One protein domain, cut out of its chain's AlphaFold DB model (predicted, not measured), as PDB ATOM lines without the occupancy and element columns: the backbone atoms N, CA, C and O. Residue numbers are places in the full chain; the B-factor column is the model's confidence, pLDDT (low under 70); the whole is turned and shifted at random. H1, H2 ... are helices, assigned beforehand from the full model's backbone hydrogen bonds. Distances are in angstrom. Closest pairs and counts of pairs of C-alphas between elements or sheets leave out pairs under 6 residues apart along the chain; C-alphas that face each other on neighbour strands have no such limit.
ATOM      1  N   ALA A  49      28.885  15.001  -9.997       86.12
ATOM      2  CA  ALA A  49      30.336  14.902  -9.958       86.12
ATOM      3  C   ALA A  49      30.854  14.486  -8.577       86.12
ATOM      4  O   ALA A  49      31.993  14.057  -8.484       86.12
ATOM      5  N   TYR A  50      30.067  14.586  -7.506       87.81
ATOM      6  CA  TYR A  50      30.503  14.181  -6.172       87.81
ATOM      7  C   TYR A  50      30.135  12.716  -5.938       87.81
ATOM      8  O   TYR A  50      28.961  12.348  -5.964       87.81
ATOM      9  N   LEU A  51      31.146  11.879  -5.717       86.81
ATOM     10  CA  LEU A  51      30.973  10.467  -5.384       86.81
ATOM     11  C   LEU A  51      31.236  10.255  -3.894       86.81
ATOM     12  O   LEU A  51      32.051  10.952  -3.301       86.81
ATOM     13  N   ALA A  52      30.568   9.268  -3.295       88.06
ATOM     14  CA  ALA A  52      30.763   8.936  -1.881       88.06
ATOM     15  C   ALA A  52      32.183   8.419  -1.578       88.06
ATOM     16  O   ALA A  52      32.664   8.559  -0.457       88.06
ATOM     17  N   ASP A  53      32.849   7.853  -2.586       83.06
ATOM     18  CA  ASP A  53      34.146   7.185  -2.442       83.06
ATOM     19  C   ASP A  53      35.343   8.152  -2.508       83.06
ATOM     20  O   ASP A  53      36.471   7.762  -2.213       83.06
ATOM     21  N   GLU A  54      35.130   9.404  -2.928       86.00
ATOM     22  CA  GLU A  54      36.197  10.370  -3.199       86.00
ATOM     23  C   GLU A  54      35.892  11.717  -2.521       86.00
ATOM     24  O   GLU A  54      34.796  12.266  -2.626       86.00
ATOM     25  N   CYS A  55      36.877  12.292  -1.827       85.31
ATOM     26  CA  CYS A  55      36.737  13.617  -1.228       85.31
ATOM     27  C   CYS A  55      36.828  14.706  -2.307       85.31
ATOM     28  O   CYS A  55      37.922  15.128  -2.677       85.31
ATOM     29  N   GLY A  56      35.678  15.191  -2.775       87.94
ATOM     30  CA  GLY A  56      35.580  16.290  -3.736       87.94
ATOM     31  C   GLY A  56      34.909  15.879  -5.050       87.94
ATOM     32  O   GLY A  56      34.322  14.802  -5.137       87.94
ATOM     33  N   PRO A  57      34.934  16.754  -6.069       87.25
ATOM     34  CA  PRO A  57      34.372  16.427  -7.366       87.25
ATOM     35  C   PRO A  57      35.277  15.428  -8.096       87.25
ATOM     36  O   PRO A  57      36.477  15.649  -8.256       87.25
ATOM     37  N   ASN A  58      34.686  14.339  -8.562       88.88
ATOM     38  CA  ASN A  58      35.328  13.333  -9.385       88.88
ATOM     39  C   ASN A  58      35.782  13.948 -10.718       88.88
ATOM     40  O   ASN A  58      34.978  14.524 -11.463       88.88
ATOM     41  N   SER A  59      37.064  13.770 -11.032       85.38
ATOM     42  CA  SER A  59      37.707  14.346 -12.218       85.38
ATOM     43  C   SER A  59      37.085  13.879 -13.534       85.38
ATOM     44  O   SER A  59      36.883  14.677 -14.444       85.38
ATOM     45  N   ALA A  60      36.690  12.609 -13.639       87.12
ATOM     46  CA  ALA A  60      36.094  12.073 -14.861       87.12
ATOM     47  C   ALA A  60      34.737  12.724 -15.175       87.12
ATOM     48  O   ALA A  60      34.414  12.958 -16.342       87.12
ATOM     49  N   TYR A  61      33.947  13.044 -14.147       88.62
ATOM     50  CA  TYR A  61      32.677  13.752 -14.309       88.62
ATOM     51  C   TYR A  61      32.876  15.231 -14.631       88.62
ATOM     52  O   TYR A  61      32.168  15.762 -15.488       88.62
ATOM     53  N   THR A  62      33.827  15.905 -13.976       87.31
ATOM     54  CA  THR A  62      34.125  17.311 -14.286       87.31
ATOM     55  C   THR A  62      34.642  17.467 -15.707       87.31
ATOM     56  O   THR A  62      34.170  18.347 -16.422       87.31
ATOM     57  N   ASP A  63      35.530  16.576 -16.145       86.81
ATOM     58  CA  ASP A  63      36.129  16.623 -17.478       86.81
ATOM     59  C   ASP A  63      35.096  16.309 -18.560       86.81
ATOM     60  O   ASP A  63      35.032  17.000 -19.575       86.81
ATOM     61  N   HIS A  64      34.227  15.318 -18.329       87.69
ATOM     62  CA  HIS A  64      33.135  15.000 -19.247       87.69
ATOM     63  C   HIS A  64      32.156  16.170 -19.392       87.69
ATOM     64  O   HIS A  64      31.767  16.517 -20.507       87.69
ATOM     65  N   ASN A  65      31.760  16.803 -18.285       86.19
ATOM     66  CA  ASN A  65      30.845  17.942 -18.327       86.19
ATOM     67  C   ASN A  65      31.492  19.160 -18.991       86.19
ATOM     68  O   ASN A  65      30.862  19.778 -19.845       86.19
ATOM     69  N   ALA A  66      32.760  19.448 -18.689       86.00
ATOM     70  CA  ALA A  66      33.509  20.512 -19.348       86.00
ATOM     71  C   ALA A  66      33.651  20.257 -20.858       86.00
ATOM     72  O   ALA A  66      33.443  21.168 -21.655       86.00
ATOM     73  N   ALA A  67      33.947  19.020 -21.265       85.00
ATOM     74  CA  ALA A  67      34.029  18.638 -22.673       85.00
ATOM     75  C   ALA A  67      32.671  18.765 -23.381       85.00
ATOM     76  O   ALA A  67      32.599  19.308 -24.481       85.00
ATOM     77  N   MET A  68      31.581  18.339 -22.735       84.56
ATOM     78  CA  MET A  68      30.219  18.513 -23.248       84.56
ATOM     79  C   MET A  68      29.860  19.992 -23.417       84.56
ATOM     80  O   MET A  68      29.376  20.392 -24.474       84.56
ATOM     81  N   GLU A  69      30.117  20.822 -22.407       85.44
ATOM     82  CA  GLU A  69      29.873  22.267 -22.466       85.44
ATOM     83  C   GLU A  69      30.692  22.935 -23.574       85.44
ATOM     84  O   GLU A  69      30.162  23.739 -24.345       85.44
ATOM     85  N   GLN A  70      31.966  22.567 -23.707       84.12
ATOM     86  CA  GLN A  70      32.821  23.056 -24.785       84.12
ATOM     87  C   GLN A  70      32.324  22.611 -26.161       84.12
ATOM     88  O   GLN A  70      32.341  23.424 -27.087       84.12
ATOM     89  N   ALA A  71      31.842  21.377 -26.315       83.25
ATOM     90  CA  ALA A  71      31.256  20.899 -27.564       83.25
ATOM     91  C   ALA A  71      30.000  21.710 -27.936       83.25
ATOM     92  O   ALA A  71      29.874  22.168 -29.073       83.25
ATOM     93  N   TYR A  72      29.125  22.003 -26.965       82.00
ATOM     94  CA  TYR A  72      27.960  22.869 -27.183       82.00
ATOM     95  C   TYR A  72      28.342  24.302 -27.576       82.00
ATOM     96  O   TYR A  72      27.717  24.882 -28.462       82.00
ATOM     97  N   LEU A  73      29.356  24.881 -26.928       83.50
ATOM     98  CA  LEU A  73      29.786  26.264 -27.161       83.50
ATOM     99  C   LEU A  73      30.561  26.439 -28.472       83.50
ATOM    100  O   LEU A  73      30.384  27.438 -29.166       83.50
ATOM    101  N   SER A  74      31.437  25.492 -28.801       81.75
ATOM    102  CA  SER A  74      32.288  25.551 -29.996       81.75
ATOM    103  C   SER A  74      31.592  25.040 -31.256       81.75
ATOM    104  O   SER A  74      32.077  25.287 -32.360       81.75
ATOM    105  N   GLY A  75      30.469  24.326 -31.112       71.75
ATOM    106  CA  GLY A  75      29.825  23.611 -32.214       71.75
ATOM    107  C   GLY A  75      30.685  22.473 -32.772       71.75
ATOM    108  O   GLY A  75      30.387  21.958 -33.849       71.75
ATOM    109  N   ALA A  76      31.765  22.104 -32.075       72.44
ATOM    110  CA  ALA A  76      32.609  20.985 -32.445       72.44
ATOM    111  C   ALA A  76      31.877  19.669 -32.165       72.44
ATOM    112  O   ALA A  76      31.211  19.502 -31.146       72.44
ATOM    113  N   SER A  77      32.046  18.706 -33.069       68.31
ATOM    114  CA  SER A  77      31.533  17.342 -32.921       68.31
ATOM    115  C   SER A  77      32.361  16.482 -31.965       68.31
ATOM    116  O   SER A  77      32.122  15.279 -31.884       68.31
ATOM    117  N   ASP A  78      33.332  17.071 -31.263       67.81
ATOM    118  CA  ASP A  78      34.208  16.381 -30.314       67.81
ATOM    119  C   ASP A  78      33.468  16.158 -28.990       67.81
ATOM    120  O   ASP A  78      33.856  16.618 -27.918       67.81
ATOM    121  N   ILE A  79      32.339  15.462 -29.093       75.69
ATOM    122  CA  ILE A  79      31.563  14.986 -27.963       75.69
ATOM    123  C   ILE A  79      32.305  13.764 -27.414       75.69
ATOM    124  O   ILE A  79      32.631  12.856 -28.191       75.69
ATOM    125  N   PRO A  80      32.573  13.696 -26.100       75.44
ATOM    126  CA  PRO A  80      33.143  12.497 -25.507       75.44
ATOM    127  C   PRO A  80      32.225  11.301 -25.799       75.44
ATOM    128  O   PRO A  80      31.106  11.212 -25.304       75.44
ATOM    129  N   LEU A  81      32.706  10.370 -26.631       79.75
ATOM    130  CA  LEU A  81      31.975   9.154 -27.023       79.75
ATOM    131  C   LEU A  81      31.739   8.203 -25.839       79.75
ATOM    132  O   LEU A  81      30.877   7.328 -25.900       79.75
ATOM    133  N   LEU A  82      32.539   8.346 -24.783       83.62
ATOM    134  CA  LEU A  82      32.516   7.511 -23.593       83.62
ATOM    135  C   LEU A  82      31.932   8.292 -22.418       83.62
ATOM    136  O   LEU A  82      32.377   9.396 -22.114       83.62
ATOM    137  N   GLY A  83      30.968   7.680 -21.728       89.00
ATOM    138  CA  GLY A  83      30.389   8.249 -20.515       89.00
ATOM    139  C   GLY A  83      31.391   8.299 -19.349       89.00
ATOM    140  O   GLY A  83      32.367   7.537 -19.332       89.00
ATOM    141  N   PRO A  84      31.125   9.126 -18.323       86.94
ATOM    142  CA  PRO A  84      32.062   9.383 -17.224       86.94
ATOM    143  C   PRO A  84      32.400   8.129 -16.400       86.94
ATOM    144  O   PRO A  84      33.525   7.941 -15.946       86.94
ATOM    145  N   THR A  85      31.456   7.197 -16.256       88.62
ATOM    146  CA  THR A  85      31.704   5.919 -15.569       88.62
ATOM    147  C   THR A  85      32.649   5.015 -16.360       88.62
ATOM    148  O   THR A  85      33.469   4.296 -15.787       88.62
ATOM    149  N   THR A  86      32.557   5.042 -17.692       89.25
ATOM    150  CA  THR A  86      33.412   4.236 -18.568       89.25
ATOM    151  C   THR A  86      34.829   4.791 -18.643       89.25
ATOM    152  O   THR A  86      35.772   4.002 -18.588       89.25
ATOM    153  N   SER A  87      35.004   6.118 -18.673       89.25
ATOM    154  CA  SER A  87      36.332   6.736 -18.590       89.25
ATOM    155  C   SER A  87      37.004   6.426 -17.252       89.25
ATOM    156  O   SER A  87      38.135   5.945 -17.252       89.25
ATOM    157  N   GLN A  88      36.282   6.533 -16.129       89.12
ATOM    158  CA  GLN A  88      36.820   6.177 -14.811       89.12
ATOM    159  C   GLN A  88      37.271   4.708 -14.748       89.12
ATOM    160  O   GLN A  88      38.338   4.395 -14.217       89.12
ATOM    161  N   ARG A  89      36.484   3.778 -15.308       89.62
ATOM    162  CA  ARG A  89      36.871   2.358 -15.392       89.62
ATOM    163  C   ARG A  89      38.123   2.161 -16.244       89.62
ATOM    164  O   ARG A  89      38.997   1.393 -15.852       89.62
ATOM    165  N   LEU A  90      38.235   2.854 -17.376       88.75
ATOM    166  CA  LEU A  90      39.427   2.793 -18.223       88.75
ATOM    167  C   LEU A  90      40.660   3.352 -17.517       88.75
ATOM    168  O   LEU A  90      41.727   2.757 -17.633       88.75
ATOM    169  N   ASP A  91      40.528   4.432 -16.755       87.94
ATOM    170  CA  ASP A  91      41.642   4.999 -15.996       87.94
ATOM    171  C   ASP A  91      42.073   4.086 -14.850       87.94
ATOM    172  O   ASP A  91      43.269   3.848 -14.672       87.94
ATOM    173  N   LYS A  92      41.121   3.456 -14.150       88.31
ATOM    174  CA  LYS A  92      41.419   2.388 -13.184       88.31
ATOM    175  C   LYS A  92      42.171   1.234 -13.854       88.31
ATOM    176  O   LYS A  92      43.204   0.802 -13.348       88.31
ATOM    177  N   LEU A  93      41.722   0.782 -15.026       86.94
ATOM    178  CA  LEU A  93      42.412  -0.260 -15.794       86.94
ATOM    179  C   LEU A  93      43.807   0.178 -16.251       86.94
ATOM    180  O   LEU A  93      44.737  -0.621 -16.207       86.94
ATOM    181  N   ARG A  94      43.989   1.436 -16.667       87.00
ATOM    182  CA  ARG A  94      45.306   1.990 -17.010       87.00
ATOM    183  C   ARG A  94      46.229   2.002 -15.797       87.00
ATOM    184  O   ARG A  94      47.375   1.598 -15.942       87.00
ATOM    185  N   LYS A  95      45.733   2.389 -14.617       88.56
ATOM    186  CA  LYS A  95      46.496   2.363 -13.359       88.56
ATOM    187  C   LYS A  95      46.929   0.940 -12.998       88.56
ATOM    188  O   LYS A  95      48.098   0.726 -12.705       88.56
ATOM    189  N   ILE A  96      46.020  -0.030 -13.110       85.62
ATOM    190  CA  ILE A  96      46.318  -1.457 -12.900       85.62
ATOM    191  C   ILE A  96      47.363  -1.957 -13.911       85.62
ATOM    192  O   ILE A  96      48.302  -2.660 -13.556       85.62
ATOM    193  N   ARG A  97      47.258  -1.567 -15.184       84.12
ATOM    194  CA  ARG A  97      48.268  -1.928 -16.192       84.12
ATOM    195  C   ARG A  97      49.620  -1.274 -15.910       84.12
ATOM    196  O   ARG A  97      50.647  -1.911 -16.117       84.12
ATOM    197  N   ALA A  98      49.623  -0.028 -15.438       82.31
ATOM    198  CA  ALA A  98      50.836   0.700 -15.084       82.31
ATOM    199  C   ALA A  98      51.565   0.071 -13.887       82.31
ATOM    200  O   ALA A  98      52.789   0.104 -13.852       82.31
ATOM    201  N   THR A  99      50.845  -0.568 -12.956       82.69
ATOM    202  CA  THR A  99      51.448  -1.313 -11.838       82.69
ATOM    203  C   THR A  99      52.001  -2.688 -12.244       82.69
ATOM    204  O   THR A  99      52.380  -3.478 -11.388       82.69
ATOM    205  N   GLY A 100      52.078  -2.984 -13.547       71.00
ATOM    206  CA  GLY A 100      52.677  -4.209 -14.079       71.00
ATOM    207  C   GLY A 100      51.676  -5.329 -14.364       71.00
ATOM    208  O   GLY A 100      52.033  -6.296 -15.036       71.00
ATOM    209  N   TYR A 101      50.401  -5.179 -13.985       65.81
ATOM    210  CA  TYR A 101      49.326  -6.123 -14.316       65.81
ATOM    211  C   TYR A 101      48.809  -5.928 -15.753       65.81
ATOM    212  O   TYR A 101      47.615  -5.785 -16.022       65.81
ATOM    213  N   THR A 102      49.733  -5.899 -16.710       61.53
ATOM    214  CA  THR A 102      49.433  -5.828 -18.149       61.53
ATOM    215  C   THR A 102      48.868  -7.143 -18.697       61.53
ATOM    216  O   THR A 102      48.303  -7.162 -19.787       61.53
ATOM    217  N   THR A 103      48.982  -8.220 -17.917       57.62
ATOM    218  CA  THR A 103      48.661  -9.606 -18.271       57.62
ATOM    219  C   THR A 103      47.416 -10.153 -17.576       57.62
ATOM    220  O   THR A 103      47.206 -11.363 -17.617       57.62
ATOM    221  N   ILE A 104      46.571  -9.316 -16.951       62.09
ATOM    222  CA  ILE A 104      45.260  -9.784 -16.464       62.09
ATOM    223  C   ILE A 104      44.385 -10.059 -17.688       62.09
ATOM    224  O   ILE A 104      43.603  -9.224 -18.145       62.09
ATOM    225  N   VAL A 105      44.576 -11.249 -18.248       59.25
ATOM    226  CA  VAL A 105      43.623 -11.904 -19.124       59.25
ATOM    227  C   VAL A 105      42.365 -12.073 -18.276       59.25
ATOM    228  O   VAL A 105      42.460 -12.614 -17.168       59.25
ATOM    229  N   PRO A 106      41.204 -11.565 -18.725       57.75
ATOM    230  CA  PRO A 106      39.953 -11.815 -18.036       57.75
ATOM    231  C   PRO A 106      39.853 -13.308 -17.789       57.75
ATOM    232  O   PRO A 106      40.061 -14.102 -18.708       57.75
ATOM    233  N   ILE A 107      39.573 -13.678 -16.545       55.84
ATOM    234  CA  ILE A 107      39.437 -15.073 -16.176       55.84
ATOM    235  C   ILE A 107      38.308 -15.661 -17.056       55.84
ATOM    236  O   ILE A 107      37.147 -15.339 -16.850       55.84
ATOM    237  N   GLY A 108      38.654 -16.433 -18.093       50.38
ATOM    238  CA  GLY A 108      37.733 -17.102 -19.012       50.38
ATOM    239  C   GLY A 108      37.782 -16.613 -20.464       50.38
ATOM    240  O   GLY A 108      37.190 -17.257 -21.323       50.38
ATOM    241  N   ILE A 109      38.509 -15.532 -20.785       51.59
ATOM    242  CA  ILE A 109      38.732 -15.109 -22.180       51.59
ATOM    243  C   ILE A 109      40.140 -15.525 -22.594       51.59
ATOM    244  O   ILE A 109      41.090 -14.752 -22.536       51.59
ATOM    245  N   GLY A 110      40.251 -16.794 -22.981       61.19
ATOM    246  CA  GLY A 110      41.486 -17.455 -23.394       61.19
ATOM    247  C   GLY A 110      41.843 -18.619 -22.479       61.19
ATOM    248  O   GLY A 110      41.708 -19.754 -22.908       61.19
ATOM    249  N   ARG A 111      42.293 -18.330 -21.250       58.94
ATOM    250  CA  ARG A 111      42.424 -19.222 -20.076       58.94
ATOM    251  C   ARG A 111      43.024 -18.417 -18.916       58.94
ATOM    252  O   ARG A 111      43.539 -17.320 -19.115       58.94
ATOM    253  N   THR A 112      42.914 -18.928 -17.700       58.09
ATOM    254  CA  THR A 112      43.152 -18.204 -16.431       58.09
ATOM    255  C   THR A 112      44.194 -18.939 -15.603       58.09
ATOM    256  O   THR A 112      44.445 -20.107 -15.875       58.09
ATOM    257  N   MET A 113      44.798 -18.296 -14.594       58.62
ATOM    258  CA  MET A 113      45.835 -18.947 -13.772       58.62
ATOM    259  C   MET A 113      45.307 -20.237 -13.126       58.62
ATOM    260  O   MET A 113      45.881 -21.300 -13.305       58.62
ATOM    261  N   ALA A 114      44.109 -20.173 -12.549       58.72
ATOM    262  CA  ALA A 114      43.436 -21.340 -11.993       58.72
ATOM    263  C   ALA A 114      43.044 -22.391 -13.053       58.72
ATOM    264  O   ALA A 114      43.017 -23.579 -12.759       58.72
ATOM    265  N   GLN A 115      42.756 -21.977 -14.294       62.97
ATOM    266  CA  GLN A 115      42.442 -22.913 -15.383       62.97
ATOM    267  C   GLN A 115      43.672 -23.654 -15.920       62.97
ATOM    268  O   GLN A 115      43.514 -24.727 -16.488       62.97
ATOM    269  N   MET A 116      44.882 -23.121 -15.737       57.97
ATOM    270  CA  MET A 116      46.117 -23.863 -16.015       57.97
ATOM    271  C   MET A 116      46.506 -24.766 -14.845       57.97
ATOM    272  O   MET A 116      47.014 -25.859 -15.070       57.97
ATOM    273  N   ASP A 117      46.210 -24.350 -13.612       74.56
ATOM    274  CA  ASP A 117      46.481 -25.170 -12.426       74.56
ATOM    275  C   ASP A 117      45.613 -26.440 -12.407       74.56
ATOM    276  O   ASP A 117      46.059 -27.505 -11.984       74.56
ATOM    277  N   GLN A 118      44.394 -26.350 -12.939       62.19
ATOM    278  CA  GLN A 118      43.506 -27.489 -13.141       62.19
ATOM    279  C   GLN A 118      43.956 -28.404 -14.296       62.19
ATOM    280  O   GLN A 118      43.944 -29.623 -14.143       62.19
ATOM    281  N   GLU A 119      44.431 -27.849 -15.417       67.56
ATOM    282  CA  GLU A 119      44.968 -28.651 -16.533       67.56
ATOM    283  C   GLU A 119      46.248 -29.412 -16.118       67.56
ATOM    284  O   GLU A 119      46.436 -30.569 -16.485       67.56
ATOM    285  N   ALA A 120      47.075 -28.822 -15.247       60.19
ATOM    286  CA  ALA A 120      48.253 -29.470 -14.665       60.19
ATOM    287  C   ALA A 120      47.918 -30.605 -13.673       60.19
ATOM    288  O   ALA A 120      48.708 -31.538 -13.517       60.19
ATOM    289  N   GLY A 121      46.761 -30.544 -13.008       61.00
ATOM    290  CA  GLY A 121      46.266 -31.636 -12.165       61.00
ATOM    291  C   GLY A 121      45.757 -32.824 -12.989       61.00
ATOM    292  O   GLY A 121      46.051 -33.975 -12.674       61.00
ATOM    293  N   GLU A 122      45.059 -32.544 -14.089       61.47
ATOM    294  CA  GLU A 122      44.416 -33.551 -14.944       61.47
ATOM    295  C   GLU A 122      45.407 -34.272 -15.897       61.47
ATOM    296  O   GLU A 122      45.203 -35.438 -16.249       61.47
ATOM    297  N   GLU A 123      46.531 -33.648 -16.277       55.12
ATOM    298  CA  GLU A 123      47.602 -34.305 -17.056       55.12
ATOM    299  C   GLU A 123      48.475 -35.261 -16.214       55.12
ATOM    300  O   GLU A 123      48.985 -36.260 -16.735       55.12
ATOM    301  N   ALA A 124      48.608 -35.018 -14.906       57.38
ATOM    302  CA  ALA A 124      49.350 -35.892 -13.992       57.38
ATOM    303  C   ALA A 124      48.609 -37.213 -13.705       57.38
ATOM    304  O   ALA A 124      49.235 -38.271 -13.599       57.38
ATOM    305  N   GLU A 125      47.278 -37.184 -13.639       55.31
ATOM    306  CA  GLU A 125      46.466 -38.390 -13.450       55.31
ATOM    307  C   GLU A 125      46.384 -39.241 -14.731       55.31
ATOM    308  O   GLU A 125      46.477 -40.471 -14.661       55.31
ATOM    309  N   ASN A 126      46.335 -38.615 -15.913       51.91
ATOM    310  CA  ASN A 126      46.297 -39.320 -17.203       51.91
ATOM    311  C   ASN A 126      47.613 -40.039 -17.576       51.91
ATOM    312  O   ASN A 126      47.573 -41.056 -18.275       51.91
TER     313      ASN A 126
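What this domain is: This is residues 49 to 126 of the 230 residues of an uncharacterized protein of Clavispora lusitaniae (strain ATCC 42720) (UniProt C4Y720). Three helices are strung out along an extended chain: H1 and H2 meet near their first residues in a wide corner, and H3 lies alone at the far end, with residues 116 to 126 sticking out free. Residues 49 to 58 make a loop before H1, the link after H1 folds back to bring the start of H2 beside the start of H1, and a long unnamed stretch, residues 99 to 112, leads on to H3. The printed part has 78 residues, with three named helices in the order H1, H2, H3 and no named strand; the class is all helix. The whole is extended, with a radius of gyration of the C-alphas of 20.4 A, and its C-alphas span 68 by 31 by 19 A, the outline of a rod.

Where its parts are: Start at C-alpha 49, at (30.336, 14.902, -9.958), and read on to C-alpha 59 at (37.707, 14.346, -12.218), where H1 begins. H1 takes residues 59 to 74 and is 21.7 A long from first to last C-alpha. After residues 75 to 83, find C-alpha 84 at (32.062, 9.383, -17.224); from there H2 runs over residues 84 to 98, 20.8 A. Beyond residues 99 to 112 comes H3, residues 113 to 126, 20.7 A long, which ends at C-alpha 126 at (46.297, -39.320, -17.203).

How they stand to each other: Look first at Tyr 61 and Pro 84: their C-alphas, the closest of H1 and H2, are 5.3 A apart. The two helices touch, H1 with residues 60 to 64 alone and H2 with residues 84 to 88 alone. Their lines stand at a steep tilt of 53 degrees, and they run opposite ways. Their centres are 18.6 A apart. H3 touches no helix: it is apart from H1 and apart from H2. Along the backbone, every O i to N i+4 pair of H1 and H2 is within hydrogen-bond range; in H3 it is 8 of 10.

The domain as a whole: The two C-alphas farthest apart are those of Leu 73 and Asn 126, at 68.4 A. Set aside residues 116 to 126, which stand free, and the body that remains has 67 residues and spans 52 by 31 by 18 A. The printed part has no cut. The link from H1 to H2 is short, with 9 residues, and the link from H2 to H3 is long, with 14. In the B-factor column the mean pLDDT of the printed part is 76.0; the model's confidence is under 70 at residues 77 to 78, 101 to 116 and 118 to 126, and the mean over H3 is 60.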